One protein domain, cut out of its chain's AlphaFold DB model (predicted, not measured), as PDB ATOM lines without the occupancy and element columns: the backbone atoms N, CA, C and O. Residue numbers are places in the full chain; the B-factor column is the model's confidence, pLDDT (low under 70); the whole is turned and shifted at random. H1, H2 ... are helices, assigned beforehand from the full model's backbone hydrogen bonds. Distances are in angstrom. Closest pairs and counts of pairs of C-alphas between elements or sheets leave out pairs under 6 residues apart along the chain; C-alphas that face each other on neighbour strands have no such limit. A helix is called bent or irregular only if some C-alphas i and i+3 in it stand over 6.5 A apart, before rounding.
ATOM      1  N   GLN A   5     -11.721  23.803 -31.123       75.31
ATOM      2  CA  GLN A   5     -12.667  23.099 -31.987       75.31
ATOM      3  C   GLN A   5     -13.731  22.335 -31.176       75.31
ATOM      4  O   GLN A   5     -14.897  22.299 -31.562       75.31
ATOM      5  N   GLU A   6     -13.359  21.762 -30.028       75.06
ATOM      6  CA  GLU A   6     -14.303  21.114 -29.110       75.06
ATOM      7  C   GLU A   6     -15.239  22.124 -28.438       75.06
ATOM      8  O   GLU A   6     -16.423  21.832 -28.268       75.06
ATOM      9  N   THR A   7     -14.751  23.317 -28.076       74.50
ATOM     10  CA  THR A   7     -15.611  24.346 -27.471       74.50
ATOM     11  C   THR A   7     -16.545  25.005 -28.476       74.50
ATOM     12  O   THR A   7     -17.675  25.331 -28.120       74.50
ATOM     13  N   GLU A   8     -16.136  25.138 -29.736       78.00
ATOM     14  CA  GLU A   8     -17.020  25.541 -30.835       78.00
ATOM     15  C   GLU A   8     -18.090  24.483 -31.120       78.00
ATOM     16  O   GLU A   8     -19.267  24.821 -31.239       78.00
ATOM     17  N   ALA A   9     -17.721  23.198 -31.153       74.62
ATOM     18  CA  ALA A   9     -18.681  22.108 -31.314       74.62
ATOM     19  C   ALA A   9     -19.689  22.053 -30.152       74.62
ATOM     20  O   ALA A   9     -20.890  21.894 -30.377       74.62
ATOM     21  N   LEU A  10     -19.220  22.247 -28.913       76.31
ATOM     22  CA  LEU A  10     -20.082  22.372 -27.740       76.31
ATOM     23  C   LEU A  10     -21.009  23.586 -27.858       76.31
ATOM     24  O   LEU A  10     -22.194  23.478 -27.548       76.31
ATOM     25  N   ALA A  11     -20.490  24.726 -28.321       76.19
ATOM     26  CA  ALA A  11     -21.286  25.930 -28.482       76.19
ATOM     27  C   ALA A  11     -22.393  25.745 -29.534       76.19
ATOM     28  O   ALA A  11     -23.538  26.104 -29.281       76.19
ATOM     29  N   LEU A  12     -22.088  25.105 -30.664       75.25
ATOM     30  CA  LEU A  12     -23.074  24.767 -31.695       75.25
ATOM     31  C   LEU A  12     -24.132  23.778 -31.179       75.25
ATOM     32  O   LEU A  12     -25.324  23.963 -31.425       75.25
ATOM     33  N   GLY A  13     -23.728  22.764 -30.406       72.25
ATOM     34  CA  GLY A  13     -24.664  21.842 -29.749       72.25
ATOM     35  C   GLY A  13     -25.589  22.552 -28.756       72.25
ATOM     36  O   GLY A  13     -26.797  22.329 -28.755       72.25
ATOM     37  N   LEU A  14     -25.048  23.477 -27.958       75.38
ATOM     38  CA  LEU A  14     -25.819  24.319 -27.038       75.38
ATOM     39  C   LEU A  14     -26.733  25.311 -27.766       75.38
ATOM     40  O   LEU A  14     -27.854  25.563 -27.314       75.38
ATOM     41  N   GLU A  15     -26.287  25.870 -28.891       73.12
ATOM     42  CA  GLU A  15     -27.091  26.743 -29.750       73.12
ATOM     43  C   GLU A  15     -28.313  26.004 -30.293       73.12
ATOM     44  O   GLU A  15     -29.436  26.521 -30.304       73.12
ATOM     45  N   ALA A  16     -28.098  24.757 -30.684       65.31
ATOM     46  CA  ALA A  16     -29.156  23.888 -31.120       65.31
ATOM     47  C   ALA A  16     -29.963  23.315 -29.947       65.31
ATOM     48  O   ALA A  16     -31.023  22.779 -30.209       65.31
ATOM     49  N   VAL A  17     -29.517  23.399 -28.686       66.00
ATOM     50  CA  VAL A  17     -30.044  22.567 -27.577       66.00
ATOM     51  C   VAL A  17     -30.043  21.071 -27.964       66.00
ATOM     52  O   VAL A  17     -30.825  20.271 -27.462       66.00
ATOM     53  N   ASP A  18     -29.149  20.687 -28.880       60.72
ATOM     54  CA  ASP A  18     -28.951  19.318 -29.337       60.72
ATOM     55  C   ASP A  18     -27.756  18.738 -28.592       60.72
ATOM     56  O   ASP A  18     -26.620  18.750 -29.065       60.72
ATOM     57  N   ALA A  19     -28.030  18.179 -27.420       52.47
ATOM     58  CA  ALA A  19     -27.196  17.117 -26.865       52.47
ATOM     59  C   ALA A  19     -28.024  15.841 -26.698       52.47
ATOM     60  O   ALA A  19     -27.915  15.131 -25.703       52.47
ATOM     61  N   ALA A  20     -28.892  15.562 -27.677       47.19
ATOM     62  CA  ALA A  20     -29.571  14.278 -27.765       47.19
ATOM     63  C   ALA A  20     -28.532  13.146 -27.718       47.19
ATOM     64  O   ALA A  20     -27.447  13.297 -28.280       47.19
ATOM     65  N   ARG A  21     -28.894  11.996 -27.133       49.88
ATOM     66  CA  ARG A  21     -28.095  10.749 -27.045       49.88
ATOM     67  C   ARG A  21     -27.435  10.293 -28.370       49.88
ATOM     68  O   ARG A  21     -26.573   9.423 -28.338       49.88
ATOM     69  N   ALA A  22     -27.824  10.866 -29.513       44.34
ATOM     70  CA  ALA A  22     -27.337  10.564 -30.861       44.34
ATOM     71  C   ALA A  22     -26.779  11.782 -31.642       44.34
ATOM     72  O   ALA A  22     -26.505  11.672 -32.834       44.34
ATOM     73  N   GLY A  23     -26.634  12.952 -31.009       51.25
ATOM     74  CA  GLY A  23     -26.024  14.128 -31.637       51.25
ATOM     75  C   GLY A  23     -24.493  14.026 -31.700       51.25
ATOM     76  O   GLY A  23     -23.894  13.313 -30.897       51.25
ATOM     77  N   PRO A  24     -23.814  14.783 -32.579       46.56
ATOM     78  CA  PRO A  24     -22.349  14.754 -32.698       46.56
ATOM     79  C   PRO A  24     -21.608  15.151 -31.404       46.56
ATOM     80  O   PRO A  24     -20.433  14.831 -31.248       46.56
ATOM     81  N   VAL A  25     -22.292  15.803 -30.454       51.81
ATOM     82  CA  VAL A  25     -21.760  16.220 -29.140       51.81
ATOM     83  C   VAL A  25     -22.083  15.207 -28.024       51.81
ATOM     84  O   VAL A  25     -21.546  15.308 -26.922       51.81
ATOM     85  N   ALA A  26     -22.909  14.186 -28.299       52.47
ATOM     86  CA  ALA A  26     -23.328  13.173 -27.322       52.47
ATOM     87  C   ALA A  26     -22.146  12.375 -26.753       52.47
ATOM     88  O   ALA A  26     -22.139  12.006 -25.585       52.47
ATOM     89  N   HIS A  27     -21.108  12.155 -27.564       51.06
ATOM     90  CA  HIS A  27     -19.890  11.453 -27.152       51.06
ATOM     91  C   HIS A  27     -18.991  12.290 -26.222       51.06
ATOM     92  O   HIS A  27     -18.110  11.745 -25.559       51.06
ATOM     93  N   CYS A  28     -19.192  13.610 -26.173       50.88
ATOM     94  CA  CYS A  28     -18.369  14.534 -25.391       50.88
ATOM     95  C   CYS A  28     -18.939  14.797 -23.989       50.88
ATOM     96  O   CYS A  28     -18.189  15.181 -23.087       50.88
ATOM     97  N   LEU A  29     -20.245  14.588 -23.811       61.72
ATOM     98  CA  LEU A  29     -21.023  14.982 -22.641       61.72
ATOM     99  C   LEU A  29     -21.561  13.750 -21.905       61.72
ATOM    100  O   LEU A  29     -22.710  13.360 -22.072       61.72
ATOM    101  N   ASP A  30     -20.715  13.142 -21.074       64.31
ATOM    102  CA  ASP A  30     -21.176  12.186 -20.065       64.31
ATOM    103  C   ASP A  30     -21.879  12.913 -18.891       64.31
ATOM    104  O   ASP A  30     -21.854  14.147 -18.765       64.31
ATOM    105  N   ALA A  31     -22.554  12.153 -18.025       63.97
ATOM    106  CA  ALA A  31     -23.297  12.699 -16.883       63.97
ATOM    107  C   ALA A  31     -22.402  13.497 -15.907       63.97
ATOM    108  O   ALA A  31     -22.860  14.437 -15.258       63.97
ATOM    109  N   GLU A  32     -21.115  13.155 -15.819       67.38
ATOM    110  CA  GLU A  32     -20.152  13.827 -14.945       67.38
ATOM    111  C   GLU A  32     -19.730  15.181 -15.529       67.38
ATOM    112  O   GLU A  32     -19.815  16.210 -14.859       67.38
ATOM    113  N   ARG A  33     -19.389  15.242 -16.817       72.00
ATOM    114  CA  ARG A  33     -19.026  16.484 -17.513       72.00
ATOM    115  C   ARG A  33     -20.199  17.446 -17.615       72.00
ATOM    116  O   ARG A  33     -20.012  18.642 -17.408       72.00
ATOM    117  N   THR A  34     -21.411  16.950 -17.867       71.56
ATOM    118  CA  THR A  34     -22.627  17.787 -17.876       71.56
ATOM    119  C   THR A  34     -22.938  18.404 -16.513       71.56
ATOM    120  O   THR A  34     -23.536  19.476 -16.468       71.56
ATOM    121  N   SER A  35     -22.516  17.782 -15.407       72.06
ATOM    122  CA  SER A  35     -22.629  18.368 -14.062       72.06
ATOM    123  C   SER A  35     -21.615  19.491 -13.801       72.06
ATOM    124  O   SER A  35     -21.887  20.401 -13.020       72.06
ATOM    125  N   LEU A  36     -20.477  19.477 -14.504       81.38
ATOM    126  CA  LEU A  36     -19.424  20.494 -14.410       81.38
ATOM    127  C   LEU A  36     -19.647  21.674 -15.366       81.38
ATOM    128  O   LEU A  36     -19.125  22.763 -15.144       81.38
ATOM    129  N   LEU A  37     -20.435  21.499 -16.430       78.88
ATOM    130  CA  LEU A  37     -20.704  22.577 -17.383       78.88
ATOM    131  C   LEU A  37     -21.275  23.855 -16.740       78.88
ATOM    132  O   LEU A  37     -20.792  24.928 -17.096       78.88
ATOM    133  N   PRO A  38     -22.240  23.807 -15.794       80.69
ATOM    134  CA  PRO A  38     -22.768  25.014 -15.160       80.69
ATOM    135  C   PRO A  38     -21.697  25.858 -14.458       80.69
ATOM    136  O   PRO A  38     -21.784  27.084 -14.488       80.69
ATOM    137  N   THR A  39     -20.684  25.223 -13.858       81.44
ATOM    138  CA  THR A  39     -19.596  25.922 -13.152       81.44
ATOM    139  C   THR A  39     -18.554  26.487 -14.115       81.44
ATOM    140  O   THR A  39     -17.933  27.502 -13.816       81.44
ATOM    141  N   ALA A  40     -18.404  25.874 -15.291       81.00
ATOM    142  CA  ALA A  40     -17.496  26.321 -16.342       81.00
ATOM    143  C   ALA A  40     -18.093  27.402 -17.270       81.00
ATOM    144  O   ALA A  40     -17.381  27.925 -18.128       81.00
ATOM    145  N   MET A  41     -19.387  27.736 -17.143       83.00
ATOM    146  CA  MET A  41     -20.031  28.745 -17.993       83.00
ATOM    147  C   MET A  41     -19.703  30.181 -17.561       83.00
ATOM    148  O   MET A  41     -19.953  30.529 -16.398       83.00
ATOM    149  N   PRO A  42     -19.289  31.057 -18.501       86.06
ATOM    150  CA  PRO A  42     -19.040  32.460 -18.191       86.06
ATOM    151  C   PRO A  42     -20.307  33.127 -17.644       86.06
ATOM    152  O   PRO A  42     -21.436  32.823 -18.049       86.06
ATOM    153  N   THR A  43     -20.125  34.027 -16.683       86.75
ATOM    154  CA  THR A  43     -21.176  34.935 -16.210       86.75
ATOM    155  C   THR A  43     -21.584  35.906 -17.306       86.75
ATOM    156  O   THR A  43     -20.866  36.103 -18.281       86.75
ATOM    157  N   ALA A  44     -22.758  36.527 -17.159       84.12
ATOM    158  CA  ALA A  44     -23.196  37.558 -18.099       84.12
ATOM    159  C   ALA A  44     -22.192  38.725 -18.160       84.12
ATOM    160  O   ALA A  44     -21.926  39.254 -19.236       84.12
ATOM    161  N   GLU A  45     -21.596  39.074 -17.017       86.44
ATOM    162  CA  GLU A  45     -20.565  40.105 -16.908       86.44
ATOM    163  C   GLU A  45     -19.265  39.686 -17.607       86.44
ATOM    164  O   GLU A  45     -18.747  40.437 -18.432       86.44
ATOM    165  N   GLU A  46     -18.775  38.468 -17.354       87.94
ATOM    166  CA  GLU A  46     -17.579  37.933 -18.021       87.94
ATOM    167  C   GLU A  46     -17.790  37.788 -19.530       87.94
ATOM    168  O   GLU A  46     -16.911  38.141 -20.311       87.94
ATOM    169  N   ALA A  47     -18.962  37.319 -19.963       87.62
ATOM    170  CA  ALA A  47     -19.298  37.217 -21.377       87.62
ATOM    171  C   ALA A  47     -19.298  38.600 -22.046       87.62
ATOM    172  O   ALA A  47     -18.699  38.763 -23.107       87.62
ATOM    173  N   ALA A  48     -19.890  39.616 -21.408       87.38
ATOM    174  CA  ALA A  48     -19.875  40.985 -21.918       87.38
ATOM    175  C   ALA A  48     -18.446  41.547 -22.026       87.38
ATOM    176  O   ALA A  48     -18.094  42.148 -23.042       87.38
ATOM    177  N   GLN A  49     -17.605  41.304 -21.018       88.62
ATOM    178  CA  GLN A  49     -16.198  41.712 -21.036       88.62
ATOM    179  C   GLN A  49     -15.423  41.015 -22.161       88.62
ATOM    180  O   GLN A  49     -14.739  41.684 -22.935       88.62
ATOM    181  N   LEU A  50     -15.583  39.700 -22.320       88.75
ATOM    182  CA  LEU A  50     -14.920  38.920 -23.371       88.75
ATOM    183  C   LEU A  50     -15.319  39.376 -24.777       88.75
ATOM    184  O   LEU A  50     -14.465  39.459 -25.658       88.75
ATOM    185  N   LEU A  51     -16.594  39.710 -24.985       88.31
ATOM    186  CA  LEU A  51     -17.102  40.199 -26.269       88.31
ATOM    187  C   LEU A  51     -16.638  41.627 -26.593       88.31
ATOM    188  O   LEU A  51     -16.587  41.995 -27.765       88.31
ATOM    189  N   SER A  52     -16.288  42.426 -25.580       89.62
ATOM    190  CA  SER A  52     -15.815  43.807 -25.758       89.62
ATOM    191  C   SER A  52     -14.352  43.915 -26.207       89.62
ATOM    192  O   SER A  52     -13.915  44.976 -26.660       89.62
ATOM    193  N   HIS A  53     -13.583  42.825 -26.102       87.50
ATOM    194  CA  HIS A  53     -12.163  42.799 -26.434       87.50
ATOM    195  C   HIS A  53     -11.893  42.130 -27.793       87.50
ATOM    196  O   HIS A  53     -12.517  41.125 -28.134       87.50
ATOM    197  N   PRO A  54     -10.925  42.643 -28.579       87.00
ATOM    198  CA  PRO A  54     -10.524  42.011 -29.831       87.00
ATOM    199  C   PRO A  54      -9.865  40.649 -29.562       87.00
ATOM    200  O   PRO A  54      -9.067  40.509 -28.629       87.00
ATOM    201  N   VAL A  55     -10.177  39.653 -30.396       85.94
ATOM    202  CA  VAL A  55      -9.774  38.241 -30.224       85.94
ATOM    203  C   VAL A  55      -8.254  38.086 -30.113       85.94
ATOM    204  O   VAL A  55      -7.747  37.234 -29.377       85.94
ATOM    205  N   GLU A  56      -7.504  38.953 -30.789       86.88
ATOM    206  CA  GLU A  56      -6.045  38.965 -30.820       86.88
ATOM    207  C   GLU A  56      -5.440  39.249 -29.440       86.88
ATOM    208  O   GLU A  56      -4.350  38.763 -29.147       86.88
ATOM    209  N   ARG A  57      -6.160  39.977 -28.576       87.56
ATOM    210  CA  ARG A  57      -5.714  40.353 -27.225       87.56
ATOM    211  C   ARG A  57      -6.178  39.392 -26.131       87.56
ATOM    212  O   ARG A  57      -5.725  39.522 -24.998       87.56
ATOM    213  N   LEU A  58      -7.051  38.444 -26.463       89.25
ATOM    214  CA  LEU A  58      -7.541  37.445 -25.520       89.25
ATOM    215  C   LEU A  58      -6.471  36.382 -25.235       89.25
ATOM    216  O   LEU A  58      -5.796  35.888 -26.143       89.25
ATOM    217  N   ARG A  59      -6.358  35.992 -23.964       89.62
ATOM    218  CA  ARG A  59      -5.547  34.860 -23.494       89.62
ATOM    219  C   ARG A  59      -6.097  33.547 -24.052       89.62
ATOM    220  O   ARG A  59      -7.267  33.447 -24.408       89.62
ATOM    221  N   ASN A  60      -5.282  32.494 -24.052       86.19
ATOM    222  CA  ASN A  60      -5.691  31.182 -24.578       86.19
ATOM    223  C   ASN A  60      -6.982  30.647 -23.931       86.19
ATOM    224  O   ASN A  60      -7.841  30.128 -24.635       86.19
ATOM    225  N   ILE A  61      -7.150  30.823 -22.615       85.19
ATOM    226  CA  ILE A  61      -8.370  30.405 -21.905       85.19
ATOM    227  C   ILE A  61      -9.595  31.248 -22.298       85.19
ATOM    228  O   ILE A  61     -10.693  30.725 -22.436       85.19
ATOM    229  N   GLU A  62      -9.406  32.542 -22.551       87.81
ATOM    230  CA  GLU A  62     -10.471  33.466 -22.950       87.81
ATOM    231  C   GLU A  62     -10.924  33.189 -24.384       87.81
ATOM    232  O   GLU A  62     -12.119  33.154 -24.658       87.81
ATOM    233  N   ARG A  63      -9.978  32.893 -25.285       86.81
ATOM    234  CA  ARG A  63     -10.273  32.426 -26.649       86.81
ATOM    235  C   ARG A  63     -11.037  31.105 -26.649       86.81
ATOM    236  O   ARG A  63     -11.910  30.919 -27.486       86.81
ATOM    237  N   LEU A  64     -10.726  30.216 -25.708       84.56
ATOM    238  CA  LEU A  64     -11.387  28.921 -25.566       84.56
ATOM    239  C   LEU A  64     -12.846  29.053 -25.101       84.56
ATOM    240  O   LEU A  64     -13.698  28.305 -25.575       84.56
ATOM    241  N   VAL A  65     -13.141  30.012 -24.216       86.12
ATOM    242  CA  VAL A  65     -14.492  30.267 -23.676       86.12
ATOM    243  C   VAL A  65     -15.308  31.227 -24.557       86.12
ATOM    244  O   VAL A  65     -16.534  31.256 -24.473       86.12
ATOM    245  N   LEU A  66     -14.666  31.977 -25.458       86.69
ATOM    246  CA  LEU A  66     -15.319  32.954 -26.335       86.69
ATOM    247  C   LEU A  66     -16.520  32.403 -27.139       86.69
ATOM    248  O   LEU A  66     -17.530  33.110 -27.208       86.69
ATOM    249  N   PRO A  67     -16.489  31.179 -27.712       85.19
ATOM    250  CA  PRO A  67     -17.662  30.603 -28.377       85.19
ATOM    251  C   PRO A  67     -18.873  30.481 -27.442       85.19
ATOM    252  O   PRO A  67     -19.999  30.745 -27.852       85.19
ATOM    253  N   LEU A  68     -18.640  30.163 -26.166       84.06
ATOM    254  CA  LEU A  68     -19.684  30.043 -25.146       84.06
ATOM    255  C   LEU A  68     -20.209  31.413 -24.700       84.06
ATOM    256  O   LEU A  68     -21.397  31.553 -24.430       84.06
ATOM    257  N   ALA A  69     -19.350  32.437 -24.670       86.88
ATOM    258  CA  ALA A  69     -19.744  33.814 -24.363       86.88
ATOM    259  C   ALA A  69     -20.644  34.438 -25.446       86.88
ATOM    260  O   ALA A  69     -21.468  35.297 -25.144       86.88
ATOM    261  N   ARG A  70     -20.508  34.000 -26.706       86.31
ATOM    262  CA  ARG A  70     -21.355  34.447 -27.828       86.31
ATOM    263  C   ARG A  70     -22.763  33.858 -27.793       86.31
ATOM    264  O   ARG A  70     -23.651  34.382 -28.461       86.31
ATOM    265  N   LEU A  71     -22.973  32.781 -27.039       83.44
ATOM    266  CA  LEU A  71     -24.261  32.109 -26.988       83.44
ATOM    267  C   LEU A  71     -25.262  32.880 -26.124       83.44
ATOM    268  O   LEU A  71     -25.053  33.039 -24.915       83.44
ATOM    269  N   PRO A  72     -26.412  33.286 -26.687       81.50
ATOM    270  CA  PRO A  72     -27.460  33.893 -25.889       81.50
ATOM    271  C   PRO A  72     -28.028  32.851 -24.926       81.50
ATOM    272  O   PRO A  72     -28.384  31.743 -25.335       81.50
ATOM    273  N   ARG A  73     -28.142  33.216 -23.644       83.62
ATOM    274  CA  ARG A  73     -28.697  32.350 -22.588       83.62
ATOM    275  C   ARG A  73     -27.970  30.999 -22.465       83.62
ATOM    276  O   ARG A  73     -28.588  29.959 -22.235       83.62
ATOM    277  N   ALA A  74     -26.643  31.005 -22.621       83.44
ATOM    278  CA  ALA A  74     -25.803  29.805 -22.546       83.44
ATOM    279  C   ALA A  74     -26.061  28.970 -21.278       83.44
ATOM    280  O   ALA A  74     -26.208  27.753 -21.351       83.44
ATOM    281  N   ARG A  75     -26.198  29.625 -20.120       85.31
ATOM    282  CA  ARG A  75     -26.446  28.958 -18.830       85.31
ATOM    283  C   ARG A  75     -27.788  28.239 -18.778       85.31
ATOM    284  O   ARG A  75     -27.857  27.125 -18.274       85.31
ATOM    285  N   GLN A  76     -28.839  28.855 -19.311       87.94
ATOM    286  CA  GLN A  76     -30.167  28.257 -19.394       87.94
ATOM    287  C   GLN A  76     -30.136  27.032 -20.312       87.94
ATOM    288  O   GLN A  76     -30.640  25.976 -19.948       87.94
ATOM    289  N   ARG A  77     -29.453  27.126 -21.456       86.25
ATOM    290  CA  ARG A  77     -29.281  25.995 -22.381       86.25
ATOM    291  C   ARG A  77     -28.520  24.841 -21.729       86.25
ATOM    292  O   ARG A  77     -28.980  23.708 -21.793       86.25
ATOM    293  N   VAL A  78     -27.414  25.127 -21.037       85.31
ATOM    294  CA  VAL A  78     -26.668  24.118 -20.264       85.31
ATOM    295  C   VAL A  78     -27.547  23.483 -19.188       85.31
ATOM    296  O   VAL A  78     -27.520  22.268 -19.035       85.31
ATOM    297  N   ARG A  79     -28.356  24.270 -18.470       87.44
ATOM    298  CA  ARG A  79     -29.283  23.749 -17.457       87.44
ATOM    299  C   ARG A  79     -30.336  22.819 -18.065       87.44
ATOM    300  O   ARG A  79     -30.578  21.753 -17.512       87.44
ATOM    301  N   ALA A  80     -30.918  23.179 -19.209       87.44
ATOM    302  CA  ALA A  80     -31.878  22.330 -19.915       87.44
ATOM    303  C   ALA A  80     -31.243  21.017 -20.403       87.44
ATOM    304  O   ALA A  80     -31.862  19.962 -20.290       87.44
ATOM    305  N   LEU A  81     -29.997  21.065 -20.887       83.88
ATOM    306  CA  LEU A  81     -29.246  19.864 -21.260       83.88
ATOM    307  C   LEU A  81     -28.874  18.997 -20.055       83.88
ATOM    308  O   LEU A  81     -28.913  17.774 -20.130       83.88
ATOM    309  N   HIS A  82     -28.502  19.615 -18.937       84.44
ATOM    310  CA  HIS A  82     -28.220  18.884 -17.709       84.44
ATOM    311  C   HIS A  82     -29.463  18.127 -17.232       84.44
ATOM    312  O   HIS A  82     -29.376  16.944 -16.904       84.44
ATOM    313  N   LEU A  83     -30.620  18.792 -17.257       86.56
ATOM    314  CA  LEU A  83     -31.898  18.182 -16.919       86.56
ATOM    315  C   LEU A  83     -32.251  17.048 -17.892       86.56
ATOM    316  O   LEU A  83     -32.616  15.966 -17.448       86.56
ATOM    317  N   SER A  84     -32.083  17.241 -19.205       85.56
ATOM    318  CA  SER A  84     -32.374  16.185 -20.186       85.56
ATOM    319  C   SER A  84     -31.471  14.956 -20.034       85.56
ATOM    320  O   SER A  84     -31.911  13.835 -20.276       85.56
ATOM    321  N   ALA A  85     -30.220  15.145 -19.609       83.00
ATOM    322  CA  ALA A  85     -29.278  14.051 -19.403       83.00
ATOM    323  C   ALA A  85     -29.547  13.259 -18.112       83.00
ATOM    324  O   ALA A  85     -29.298  12.053 -18.078       83.00
ATOM    325  N   ASN A  86     -30.025  13.923 -17.055       85.69
ATOM    326  CA  ASN A  86     -30.083  13.342 -15.711       85.69
ATOM    327  C   ASN A  86     -31.500  13.034 -15.208       85.69
ATOM    328  O   ASN A  86     -31.631  12.202 -14.316       85.69
ATOM    329  N   ALA A  87     -32.555  13.603 -15.801       88.31
ATOM    330  CA  ALA A  87     -33.920  13.487 -15.279       88.31
ATOM    331  C   ALA A  87     -34.397  12.039 -15.075       88.31
ATOM    332  O   ALA A  87     -34.961  11.736 -14.027       88.31
ATOM    333  N   GLU A  88     -34.139  11.129 -16.024       89.38
ATOM    334  CA  GLU A  88     -34.490   9.704 -15.877       89.38
ATOM    335  C   GLU A  88     -33.782   9.060 -14.675       89.38
ATOM    336  O   GLU A  88     -34.396   8.346 -13.883       89.38
ATOM    337  N   ARG A  89     -32.479   9.324 -14.522       89.00
ATOM    338  CA  ARG A  89     -31.666   8.773 -13.432       89.00
ATOM    339  C   ARG A  89     -32.121   9.324 -12.087       89.00
ATOM    340  O   ARG A  89     -32.253   8.564 -11.130       89.00
ATOM    341  N   ASP A  90     -32.345  10.628 -12.016       90.75
ATOM    342  CA  ASP A  90     -32.702  11.310 -10.779       90.75
ATOM    343  C   ASP A  90     -34.115  10.894 -10.333       90.75
ATOM    344  O   ASP A  90     -34.316  10.572  -9.161       90.75
ATOM    345  N   ALA A  91     -35.062  10.759 -11.270       91.56
ATOM    346  CA  ALA A  91     -36.381  10.195 -10.994       91.56
ATOM    347  C   ALA A  91     -36.313   8.724 -10.555       91.56
ATOM    348  O   ALA A  91     -36.950   8.359  -9.571       91.56
ATOM    349  N   ALA A  92     -35.512   7.879 -11.211       90.94
ATOM    350  CA  ALA A  92     -35.350   6.483 -10.803       90.94
ATOM    351  C   ALA A  92     -34.734   6.351  -9.398       90.94
ATOM    352  O   ALA A  92     -35.164   5.511  -8.607       90.94
ATOM    353  N   MET A  93     -33.759   7.200  -9.063       91.69
ATOM    354  CA  MET A  93     -33.155   7.245  -7.731       91.69
ATOM    355  C   MET A  93     -34.178   7.668  -6.669       91.69
ATOM    356  O   MET A  93     -34.285   7.020  -5.628       91.69
ATOM    357  N   LEU A  94     -34.940   8.733  -6.925       92.81
ATOM    358  CA  LEU A  94     -35.994   9.200  -6.023       92.81
ATOM    359  C   LEU A  94     -37.100   8.150  -5.850       92.81
ATOM    360  O   LEU A  94     -37.518   7.893  -4.722       92.81
ATOM    361  N   GLN A  95     -37.508   7.491  -6.936       91.62
ATOM    362  CA  GLN A  95     -38.484   6.405  -6.896       91.62
ATOM    363  C   GLN A  95     -37.983   5.236  -6.044       91.62
ATOM    364  O   GLN A  95     -38.704   4.784  -5.163       91.62
ATOM    365  N   GLY A  96     -36.730   4.802  -6.216       90.69
ATOM    366  CA  GLY A  96     -36.162   3.714  -5.413       90.69
ATOM    367  C   GLY A  96     -36.146   4.011  -3.907       90.69
ATOM    368  O   GLY A  96     -36.399   3.121  -3.095       90.69
ATOM    369  N   ARG A  97     -35.914   5.274  -3.521       91.56
ATOM    370  CA  ARG A  97     -35.994   5.718  -2.117       91.56
ATOM    371  C   ARG A  97     -37.432   5.667  -1.587       91.56
ATOM    372  O   ARG A  97     -37.662   5.184  -0.478       91.56
ATOM    373  N   LEU A  98     -38.406   6.119  -2.383       90.44
ATOM    374  CA  LEU A  98     -39.833   6.032  -2.047       90.44
ATOM    375  C   LEU A  98     -40.306   4.577  -1.935       90.44
ATOM    376  O   LEU A  98     -41.006   4.235  -0.983       90.44
ATOM    377  N   ASP A  99     -39.873   3.711  -2.849       89.44
ATOM    378  CA  ASP A  99     -40.194   2.284  -2.842       89.44
ATOM    379  C   ASP A  99     -39.625   1.590  -1.604       89.44
ATOM    380  O   ASP A  99     -40.320   0.794  -0.975       89.44
ATOM    381  N   ALA A 100     -38.399   1.927  -1.190       89.62
ATOM    382  CA  ALA A 100     -37.804   1.400   0.036       89.62
ATOM    383  C   ALA A 100     -38.618   1.789   1.284       89.62
ATOM    384  O   ALA A 100     -38.906   0.940   2.133       89.62
ATOM    385  N   LEU A 101     -39.056   3.050   1.377       91.25
ATOM    386  CA  LEU A 101     -39.940   3.517   2.453       91.25
ATOM    387  C   LEU A 101     -41.309   2.824   2.410       91.25
ATOM    388  O   LEU A 101     -41.832   2.401   3.446       91.25
ATOM    389  N   GLY A 102     -41.878   2.677   1.213       89.81
ATOM    390  CA  GLY A 102     -43.132   1.967   0.980       89.81
ATOM    391  C   GLY A 102     -43.039   0.509   1.420       89.81
ATOM    392  O   GLY A 102     -43.882   0.045   2.193       89.81
ATOM    393  N   ALA A 103     -41.989  -0.198   1.004       90.19
ATOM    394  CA  ALA A 103     -41.711  -1.579   1.376       90.19
ATOM    395  C   ALA A 103     -41.543  -1.732   2.893       90.19
ATOM    396  O   ALA A 103     -42.164  -2.613   3.487       90.19
ATOM    397  N   ALA A 104     -40.801  -0.835   3.549       91.94
ATOM    398  CA  ALA A 104     -40.652  -0.840   5.003       91.94
ATOM    399  C   ALA A 104     -41.989  -0.626   5.734       91.94
ATOM    400  O   ALA A 104     -42.288  -1.319   6.710       91.94
ATOM    401  N   CYS A 105     -42.838   0.284   5.247       91.75
ATOM    402  CA  CYS A 105     -44.175   0.484   5.806       91.75
ATOM    403  C   CYS A 105     -45.058  -0.764   5.651       91.75
ATOM    404  O   CYS A 105     -45.767  -1.139   6.590       91.75
ATOM    405  N   ASP A 199     -33.464  10.126   5.135       92.12
ATOM    406  CA  ASP A 199     -33.942  11.405   5.654       92.12
ATOM    407  C   ASP A 199     -35.123  11.892   4.803       92.12
ATOM    408  O   ASP A 199     -34.985  12.214   3.617       92.12
ATOM    409  N   LEU A 200     -36.302  11.948   5.428       90.12
ATOM    410  CA  LEU A 200     -37.541  12.389   4.789       90.12
ATOM    411  C   LEU A 200     -37.501  13.867   4.387       90.12
ATOM    412  O   LEU A 200     -38.115  14.230   3.386       90.12
ATOM    413  N   ALA A 201     -36.790  14.716   5.133       90.94
ATOM    414  CA  ALA A 201     -36.675  16.132   4.807       90.94
ATOM    415  C   ALA A 201     -35.813  16.337   3.557       90.94
ATOM    416  O   ALA A 201     -36.133  17.170   2.713       90.94
ATOM    417  N   ASP A 202     -34.741  15.563   3.412       92.56
ATOM    418  CA  ASP A 202     -33.896  15.627   2.221       92.56
ATOM    419  C   ASP A 202     -34.551  14.959   1.008       92.56
ATOM    420  O   ASP A 202     -34.373  15.425  -0.118       92.56
ATOM    421  N   LEU A 203     -35.353  13.908   1.214       91.06
ATOM    422  CA  LEU A 203     -36.185  13.336   0.154       91.06
ATOM    423  C   LEU A 203     -37.226  14.341  -0.356       91.06
ATOM    424  O   LEU A 203     -37.323  14.538  -1.566       91.06
ATOM    425  N   ASP A 204     -37.952  15.010   0.545       89.75
ATOM    426  CA  ASP A 204     -38.929  16.041   0.171       89.75
ATOM    427  C   ASP A 204     -38.256  17.183  -0.598       89.75
ATOM    428  O   ASP A 204     -38.673  17.503  -1.709       89.75
ATOM    429  N   LYS A 205     -37.136  17.723  -0.095       92.81
ATOM    430  CA  LYS A 205     -36.363  18.750  -0.817       92.81
ATOM    431  C   LYS A 205     -35.975  18.311  -2.225       92.81
ATOM    432  O   LYS A 205     -36.092  19.108  -3.150       92.81
ATOM    433  N   ALA A 206     -35.515  17.074  -2.397       92.19
ATOM    434  CA  ALA A 206     -35.094  16.574  -3.701       92.19
ATOM    435  C   ALA A 206     -36.277  16.430  -4.677       92.19
ATOM    436  O   ALA A 206     -36.152  16.785  -5.848       92.19
ATOM    437  N   ILE A 207     -37.447  15.998  -4.193       92.06
ATOM    438  CA  ILE A 207     -38.685  15.955  -4.989       92.06
ATOM    439  C   ILE A 207     -39.124  17.373  -5.380       92.06
ATOM    440  O   ILE A 207     -39.435  17.623  -6.546       92.06
ATOM    441  N   GLN A 208     -39.112  18.318  -4.433       92.31
ATOM    442  CA  GLN A 208     -39.451  19.717  -4.707       92.31
ATOM    443  C   GLN A 208     -38.476  20.355  -5.698       92.31
ATOM    444  O   GLN A 208     -38.891  21.110  -6.575       92.31
ATOM    445  N   GLN A 209     -37.186  20.035  -5.595       93.44
ATOM    446  CA  GLN A 209     -36.178  20.510  -6.533       93.44
ATOM    447  C   GLN A 209     -36.440  19.979  -7.946       93.44
ATOM    448  O   GLN A 209     -36.442  20.770  -8.887       93.44
ATOM    449  N   PHE A 210     -36.734  18.684  -8.097       93.25
ATOM    450  CA  PHE A 210     -37.081  18.101  -9.394       93.25
ATOM    451  C   PHE A 210     -38.322  18.775 -10.008       93.25
ATOM    452  O   PHE A 210     -38.319  19.165 -11.176       93.25
ATOM    453  N   ALA A 211     -39.364  19.010  -9.201       91.69
ATOM    454  CA  ALA A 211     -40.560  19.730  -9.638       91.69
ATOM    455  C   ALA A 211     -40.268  21.195 -10.024       91.69
ATOM    456  O   ALA A 211     -40.821  21.714 -10.996       91.69
ATOM    457  N   ALA A 212     -39.379  21.869  -9.291       93.69
ATOM    458  CA  ALA A 212     -38.955  23.230  -9.601       93.69
ATOM    459  C   ALA A 212     -38.135  23.304 -10.900       93.69
ATOM    460  O   ALA A 212     -38.244  24.282 -11.641       93.69
ATOM    461  N   GLU A 213     -37.327  22.287 -11.198       93.00
ATOM    462  CA  GLU A 213     -36.576  22.183 -12.452       93.00
ATOM    463  C   GLU A 213     -37.496  21.981 -13.658       93.00
ATOM    464  O   GLU A 213     -37.316  22.646 -14.679       93.00
ATOM    465  N   GLU A 214     -38.530  21.152 -13.522       92.75
ATOM    466  CA  GLU A 214     -39.578  21.004 -14.534       92.75
ATOM    467  C   GLU A 214     -40.340  22.318 -14.770       92.75
ATOM    468  O   GLU A 214     -40.489  22.755 -15.913       92.75
ATOM    469  N   ALA A 215     -40.797  22.974 -13.698       93.69
ATOM    470  CA  ALA A 215     -41.514  24.245 -13.793       93.69
ATOM    471  C   ALA A 215     -40.649  25.330 -14.450       93.69
ATOM    472  O   ALA A 215     -41.126  26.103 -15.284       93.69
ATOM    473  N   TRP A 216     -39.357  25.358 -14.114       95.25
ATOM    474  CA  TRP A 216     -38.391  26.237 -14.758       95.25
ATOM    475  C   TRP A 216     -38.242  25.932 -16.255       95.25
ATOM    476  O   TRP A 216     -38.238  26.868 -17.052       95.25
ATOM    477  N   LEU A 217     -38.153  24.657 -16.653       93.44
ATOM    478  CA  LEU A 217     -38.008  24.269 -18.059       93.44
ATOM    479  C   LEU A 217     -39.208  24.734 -18.895       93.44
ATOM    480  O   LEU A 217     -39.025  25.246 -19.998       93.44
ATOM    481  N   LEU A 218     -40.423  24.595 -18.358       92.81
ATOM    482  CA  LEU A 218     -41.643  25.078 -19.005       92.81
ATOM    483  C   LEU A 218     -41.651  26.604 -19.145       92.81
ATOM    484  O   LEU A 218     -41.899  27.116 -20.235       92.81
ATOM    485  N   ALA A 219     -41.303  27.329 -18.079       93.69
ATOM    486  CA  ALA A 219     -41.206  28.787 -18.125       93.69
ATOM    487  C   ALA A 219     -40.161  29.264 -19.152       93.69
ATOM    488  O   ALA A 219     -40.409  30.200 -19.910       93.69
ATOM    489  N   GLU A 220     -39.010  28.590 -19.226       92.31
ATOM    490  CA  GLU A 220     -37.960  28.876 -20.207       92.31
ATOM    491  C   GLU A 220     -38.414  28.555 -21.644       92.31
ATOM    492  O   GLU A 220     -38.063  29.268 -22.587       92.31
ATOM    493  N   ALA A 221     -39.228  27.511 -21.825       90.19
ATOM    494  CA  ALA A 221     -39.801  27.140 -23.115       90.19
ATOM    495  C   ALA A 221     -40.866  28.129 -23.619       90.19
ATOM    496  O   ALA A 221     -41.090  28.218 -24.829       90.19
ATOM    497  N   ASP A 222     -41.509  28.878 -22.724       91.44
ATOM    498  CA  ASP A 222     -42.506  29.895 -23.068       91.44
ATOM    499  C   ASP A 222     -41.913  31.304 -23.217       91.44
ATOM    500  O   ASP A 222     -42.547  32.182 -23.810       91.44
ATOM    501  N   ASP A 223     -40.675  31.512 -22.768       90.25
ATOM    502  CA  ASP A 223     -39.982  32.794 -22.840       90.25
ATOM    503  C   ASP A 223     -39.800  33.273 -24.295       90.25
ATOM    504  O   ASP A 223     -39.168  32.621 -25.130       90.25
ATOM    505  N   SER A 224     -40.338  34.454 -24.605       85.88
ATOM    506  CA  SER A 224     -40.308  35.051 -25.944       85.88
ATOM    507  C   SER A 224     -38.911  35.468 -26.406       85.88
ATOM    508  O   SER A 224     -38.703  35.645 -27.607       85.88
ATOM    509  N   ALA A 225     -37.945  35.584 -25.492       86.12
ATOM    510  CA  ALA A 225     -36.550  35.826 -25.838       86.12
ATOM    511  C   ALA A 225     -35.871  34.591 -26.462       86.12
ATOM    512  O   ALA A 225     -34.796  34.722 -27.051       86.12
ATOM    513  N   ASN A 226     -36.480  33.403 -26.369       84.94
ATOM    514  CA  ASN A 226     -35.997  32.197 -27.033       84.94
ATOM    515  C   ASN A 226     -36.551  32.075 -28.463       84.94
ATOM    516  O   ASN A 226     -37.739  32.282 -28.734       84.94
ATOM    517  N   SER A 227     -35.685  31.674 -29.400       86.88
ATOM    518  CA  SER A 227     -36.099  31.422 -30.784       86.88
ATOM    519  C   SER A 227     -37.146  30.305 -30.846       86.88
ATOM    520  O   SER A 227     -37.214  29.440 -29.971       86.88
ATOM    521  N   ILE A 228     -37.976  30.297 -31.894       87.38
ATOM    522  CA  ILE A 228     -39.031  29.280 -32.068       87.38
ATOM    523  C   ILE A 228     -38.438  27.861 -32.038       87.38
ATOM    524  O   ILE A 228     -39.002  26.979 -31.395       87.38
ATOM    525  N   ALA A 229     -37.277  27.659 -32.669       86.12
ATOM    526  CA  ALA A 229     -36.584  26.373 -32.683       86.12
ATOM    527  C   ALA A 229     -36.116  25.942 -31.282       86.12
ATOM    528  O   ALA A 229     -36.304  24.790 -30.903       86.12
ATOM    529  N   VAL A 230     -35.560  26.868 -30.491       84.56
ATOM    530  CA  VAL A 230     -35.122  26.589 -29.113       84.56
ATOM    531  C   VAL A 230     -36.319  26.244 -28.230       84.56
ATOM    532  O   VAL A 230     -36.294  25.229 -27.541       84.56
ATOM    533  N   ARG A 231     -37.403  27.025 -28.302       88.56
ATOM    534  CA  ARG A 231     -38.634  26.753 -27.545       88.56
ATOM    535  C   ARG A 231     -39.234  25.389 -27.878       88.56
ATOM    536  O   ARG A 231     -39.614  24.654 -26.971       88.56
ATOM    537  N   ALA A 232     -39.280  25.025 -29.160       88.00
ATOM    538  CA  ALA A 232     -39.761  23.713 -29.589       88.00
ATOM    539  C   ALA A 232     -38.935  22.570 -28.979       88.00
ATOM    540  O   ALA A 232     -39.506  21.589 -28.508       88.00
ATOM    541  N   LYS A 233     -37.610  22.719 -28.910       86.94
ATOM    542  CA  LYS A 233     -36.726  21.707 -28.317       86.94
ATOM    543  C   LYS A 233     -36.829  21.619 -26.801       86.94
ATOM    544  O   LYS A 233     -36.845  20.518 -26.270       86.94
ATOM    545  N   LEU A 234     -36.963  22.745 -26.099       89.12
ATOM    546  CA  LEU A 234     -37.210  22.731 -24.653       89.12
ATOM    547  C   LEU A 234     -38.527  22.012 -24.317       89.12
ATOM    548  O   LEU A 234     -38.578  21.232 -23.368       89.12
ATOM    549  N   ARG A 235     -39.570  22.203 -25.139       90.81
ATOM    550  CA  ARG A 235     -40.827  21.445 -25.018       90.81
ATOM    551  C   ARG A 235     -40.648  19.962 -25.332       90.81
ATOM    552  O   ARG A 235     -41.229  19.146 -24.628       90.81
ATOM    553  N   ALA A 236     -39.839  19.613 -26.331       89.56
ATOM    554  CA  ALA A 236     -39.519  18.216 -26.622       89.56
ATOM    555  C   ALA A 236     -38.803  17.550 -25.436       89.56
ATOM    556  O   ALA A 236     -39.224  16.485 -25.004       89.56
ATOM    557  N   ILE A 237     -37.815  18.214 -24.819       88.06
ATOM    558  CA  ILE A 237     -37.155  17.721 -23.593       88.06
ATOM    559  C   ILE A 237     -38.177  17.486 -22.477       88.06
ATOM    560  O   ILE A 237     -38.131  16.457 -21.799       88.06
ATOM    561  N   HIS A 238     -39.114  18.420 -22.282       91.81
ATOM    562  CA  HIS A 238     -40.172  18.246 -21.289       91.81
ATOM    563  C   HIS A 238     -41.038  17.018 -21.594       91.81
ATOM    564  O   HIS A 238     -41.212  16.175 -20.721       91.81
ATOM    565  N   GLN A 239     -41.530  16.885 -22.825       91.44
ATOM    566  CA  GLN A 239     -42.458  15.820 -23.221       91.44
ATOM    567  C   GLN A 239     -41.813  14.433 -23.278       91.44
ATOM    568  O   GLN A 239     -42.452  13.453 -22.905       91.44
ATOM    569  N   GLU A 240     -40.573  14.344 -23.752       89.50
ATOM    570  CA  GLU A 240     -39.895  13.072 -24.019       89.50
ATOM    571  C   GLU A 240     -39.097  12.560 -22.820       89.50
ATOM    572  O   GLU A 240     -38.922  11.353 -22.690       89.50
ATOM    573  N   VAL A 241     -38.621  13.452 -21.945       88.25
ATOM    574  CA  VAL A 241     -37.716  13.077 -20.846       88.25
ATOM    575  C   VAL A 241     -38.326  13.388 -19.485       88.25
ATOM    576  O   VAL A 241     -38.483  12.497 -18.651       88.25
ATOM    577  N   VAL A 242     -38.685  14.650 -19.240       89.69
ATOM    578  CA  VAL A 242     -39.078  15.094 -17.891       89.69
ATOM    579  C   VAL A 242     -40.462  14.573 -17.506       89.69
ATOM    580  O   VAL A 242     -40.659  14.129 -16.378       89.69
ATOM    581  N   LEU A 243     -41.419  14.586 -18.433       90.88
ATOM    582  CA  LEU A 243     -42.785  14.141 -18.178       90.88
ATOM    583  C   LEU A 243     -42.861  12.629 -17.888       90.88
ATOM    584  O   LEU A 243     -43.473  12.279 -16.877       90.88
ATOM    585  N   PRO A 244     -42.222  11.728 -18.665       91.12
ATOM    586  CA  PRO A 244     -42.155  10.310 -18.307       91.12
ATOM    587  C   PRO A 244     -41.465  10.073 -16.958       91.12
ATOM    588  O   PRO A 244     -41.972   9.311 -16.136       91.12
ATOM    589  N   ALA A 245     -40.360  10.778 -16.686       89.44
ATOM    590  CA  ALA A 245     -39.650  10.694 -15.410       89.44
ATOM    591  C   ALA A 245     -40.534  11.143 -14.225       89.44
ATOM    592  O   ALA A 245     -40.568  10.499 -13.176       89.44
ATOM    593  N   ARG A 246     -41.333  12.202 -14.401       89.19
ATOM    594  CA  ARG A 246     -42.335  12.634 -13.416       89.19
ATOM    595  C   ARG A 246     -43.444  11.601 -13.228       89.19
ATOM    596  O   ARG A 246     -43.858  11.350 -12.100       89.19
ATOM    597  N   GLN A 247     -43.958  11.024 -14.312       89.50
ATOM    598  CA  GLN A 247     -45.008  10.006 -14.240       89.50
ATOM    599  C   GLN A 247     -44.529   8.767 -13.482       89.50
ATOM    600  O   GLN A 247     -45.283   8.221 -12.677       89.50
ATOM    601  N   GLN A 248     -43.265   8.377 -13.663       86.88
ATOM    602  CA  GLN A 248     -42.635   7.326 -12.870       86.88
ATOM    603  C   GLN A 248     -42.703   7.652 -11.370       86.88
ATOM    604  O   GLN A 248     -43.198   6.820 -10.613       86.88
ATOM    605  N   LEU A 249     -42.337   8.876 -10.965       83.69
ATOM    606  CA  LEU A 249     -42.425   9.336  -9.568       83.69
ATOM    607  C   LEU A 249     -43.851   9.345  -8.995       83.69
ATOM    608  O   LEU A 249     -44.045   9.172  -7.795       83.69
ATOM    609  N   GLN A 250     -44.859   9.571  -9.838       75.19
ATOM    610  CA  GLN A 250     -46.267   9.624  -9.425       75.19
ATOM    611  C   GLN A 250     -46.952   8.253  -9.405       75.19
ATOM    612  O   GLN A 250     -48.003   8.112  -8.786       75.19
ATOM    613  N   SER A 251     -46.379   7.250 -10.071       66.25
ATOM    614  CA  SER A 251     -46.939   5.895 -10.135       66.25
ATOM    615  C   SER A 251     -46.761   5.082  -8.849       66.25
ATOM    616  O   SER A 251     -47.288   3.973  -8.756       66.25
ATOM    617  N   ALA A 252     -46.057   5.628  -7.849       55.34
ATOM    618  CA  ALA A 252     -45.953   5.018  -6.533       55.34
ATOM    619  C   ALA A 252     -47.369   4.829  -5.957       55.34
ATOM    620  O   ALA A 252     -48.095   5.817  -5.804       55.34
TER     621      ALA A 252
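This is residues 5 to 105 and 199 to 252 of the 279 residues of the protein "FH7 protein" of Symbiodinium necroappetens (UniProt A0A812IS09). The model is a rod with the long bent helix H5 as its backbone: the helical hairpin of H6 and H7 packs along H5 over one half, and the short helices H1, H3 and H4 gather as a head at the other end. H2 packs side by side with H5a, the arm of H5 in the middle. The 155 printed residues have seven named helices, H1 to H7 in order, and no named strand; the class is all helix. The whole is only just compact, close to loose, with a radius of gyration of the C-alphas of 17.8 A and spans of 65 by 31 by 28 A.

H1, residues 5 to 16, touches H4, residues 60 to 69, with residues 7 to 11 alone, at a shallow tilt of 12 degrees, the same way; closest are C-alphas 11 and 68, 5.5 A apart. H2, residues 31 to 40, is only just irregular, C-alphas 35 and 38 being 6.7 A apart; H4 is irregular, C-alphas 64 and 67 being 7.1 A apart. H3, residues 44 to 52, touches H4, with C-alphas 47 and 69 closest at 4.5 A. H5, residues 74 to 105, is one helix by its hydrogen bonds but bent, C-alphas 85 and 88 being 7.6 A apart; its arms H5a, residues 74 to 85, and H5b, residues 88 to 105, stand at a steep tilt of 50 degrees. H2 touches H5a at a shallow tilt of 15 degrees, opposite ways; C-alphas 34 and 82 are closest, 5.7 A apart. H7, residues 228 to 250, is likewise one helix by its hydrogen bonds but bent, C-alphas 240 and 243 being 6.6 A apart, with arms H7a, residues 228 to 240, and H7b, residues 243 to 250. H6, residues 200 to 222, and H7a form a hairpin, with C-alphas 221 and 231 closest at 4.6 A. H7b touches H5b at a shallow tilt of 10 degrees, the same way, with C-alphas 88 and 245 closest at 5.3 A. Every O i to N i+4 pair is within hydrogen-bond range in H1, H3, H5a, H5b, H6, H7a and H7b; in H2 and in H4 it is 4 of 6.

H1 begins at C-alpha 5, (-12.667, 23.099, -31.987). H5b measures 25.5 A and H6 33.3 A. H7b ends at C-alpha 250, (-46.267, 9.624, -9.425).

The C-alphas of Glu 56 and Cys 105 are farthest apart, 65.4 A. Residues 106 to 198 are not printed, a gap of 15.0 A between C-alphas 105 and 199. The link from H1 to H2 is long. Confidence is under 70 at residues 16 to 32 and 251 to 252.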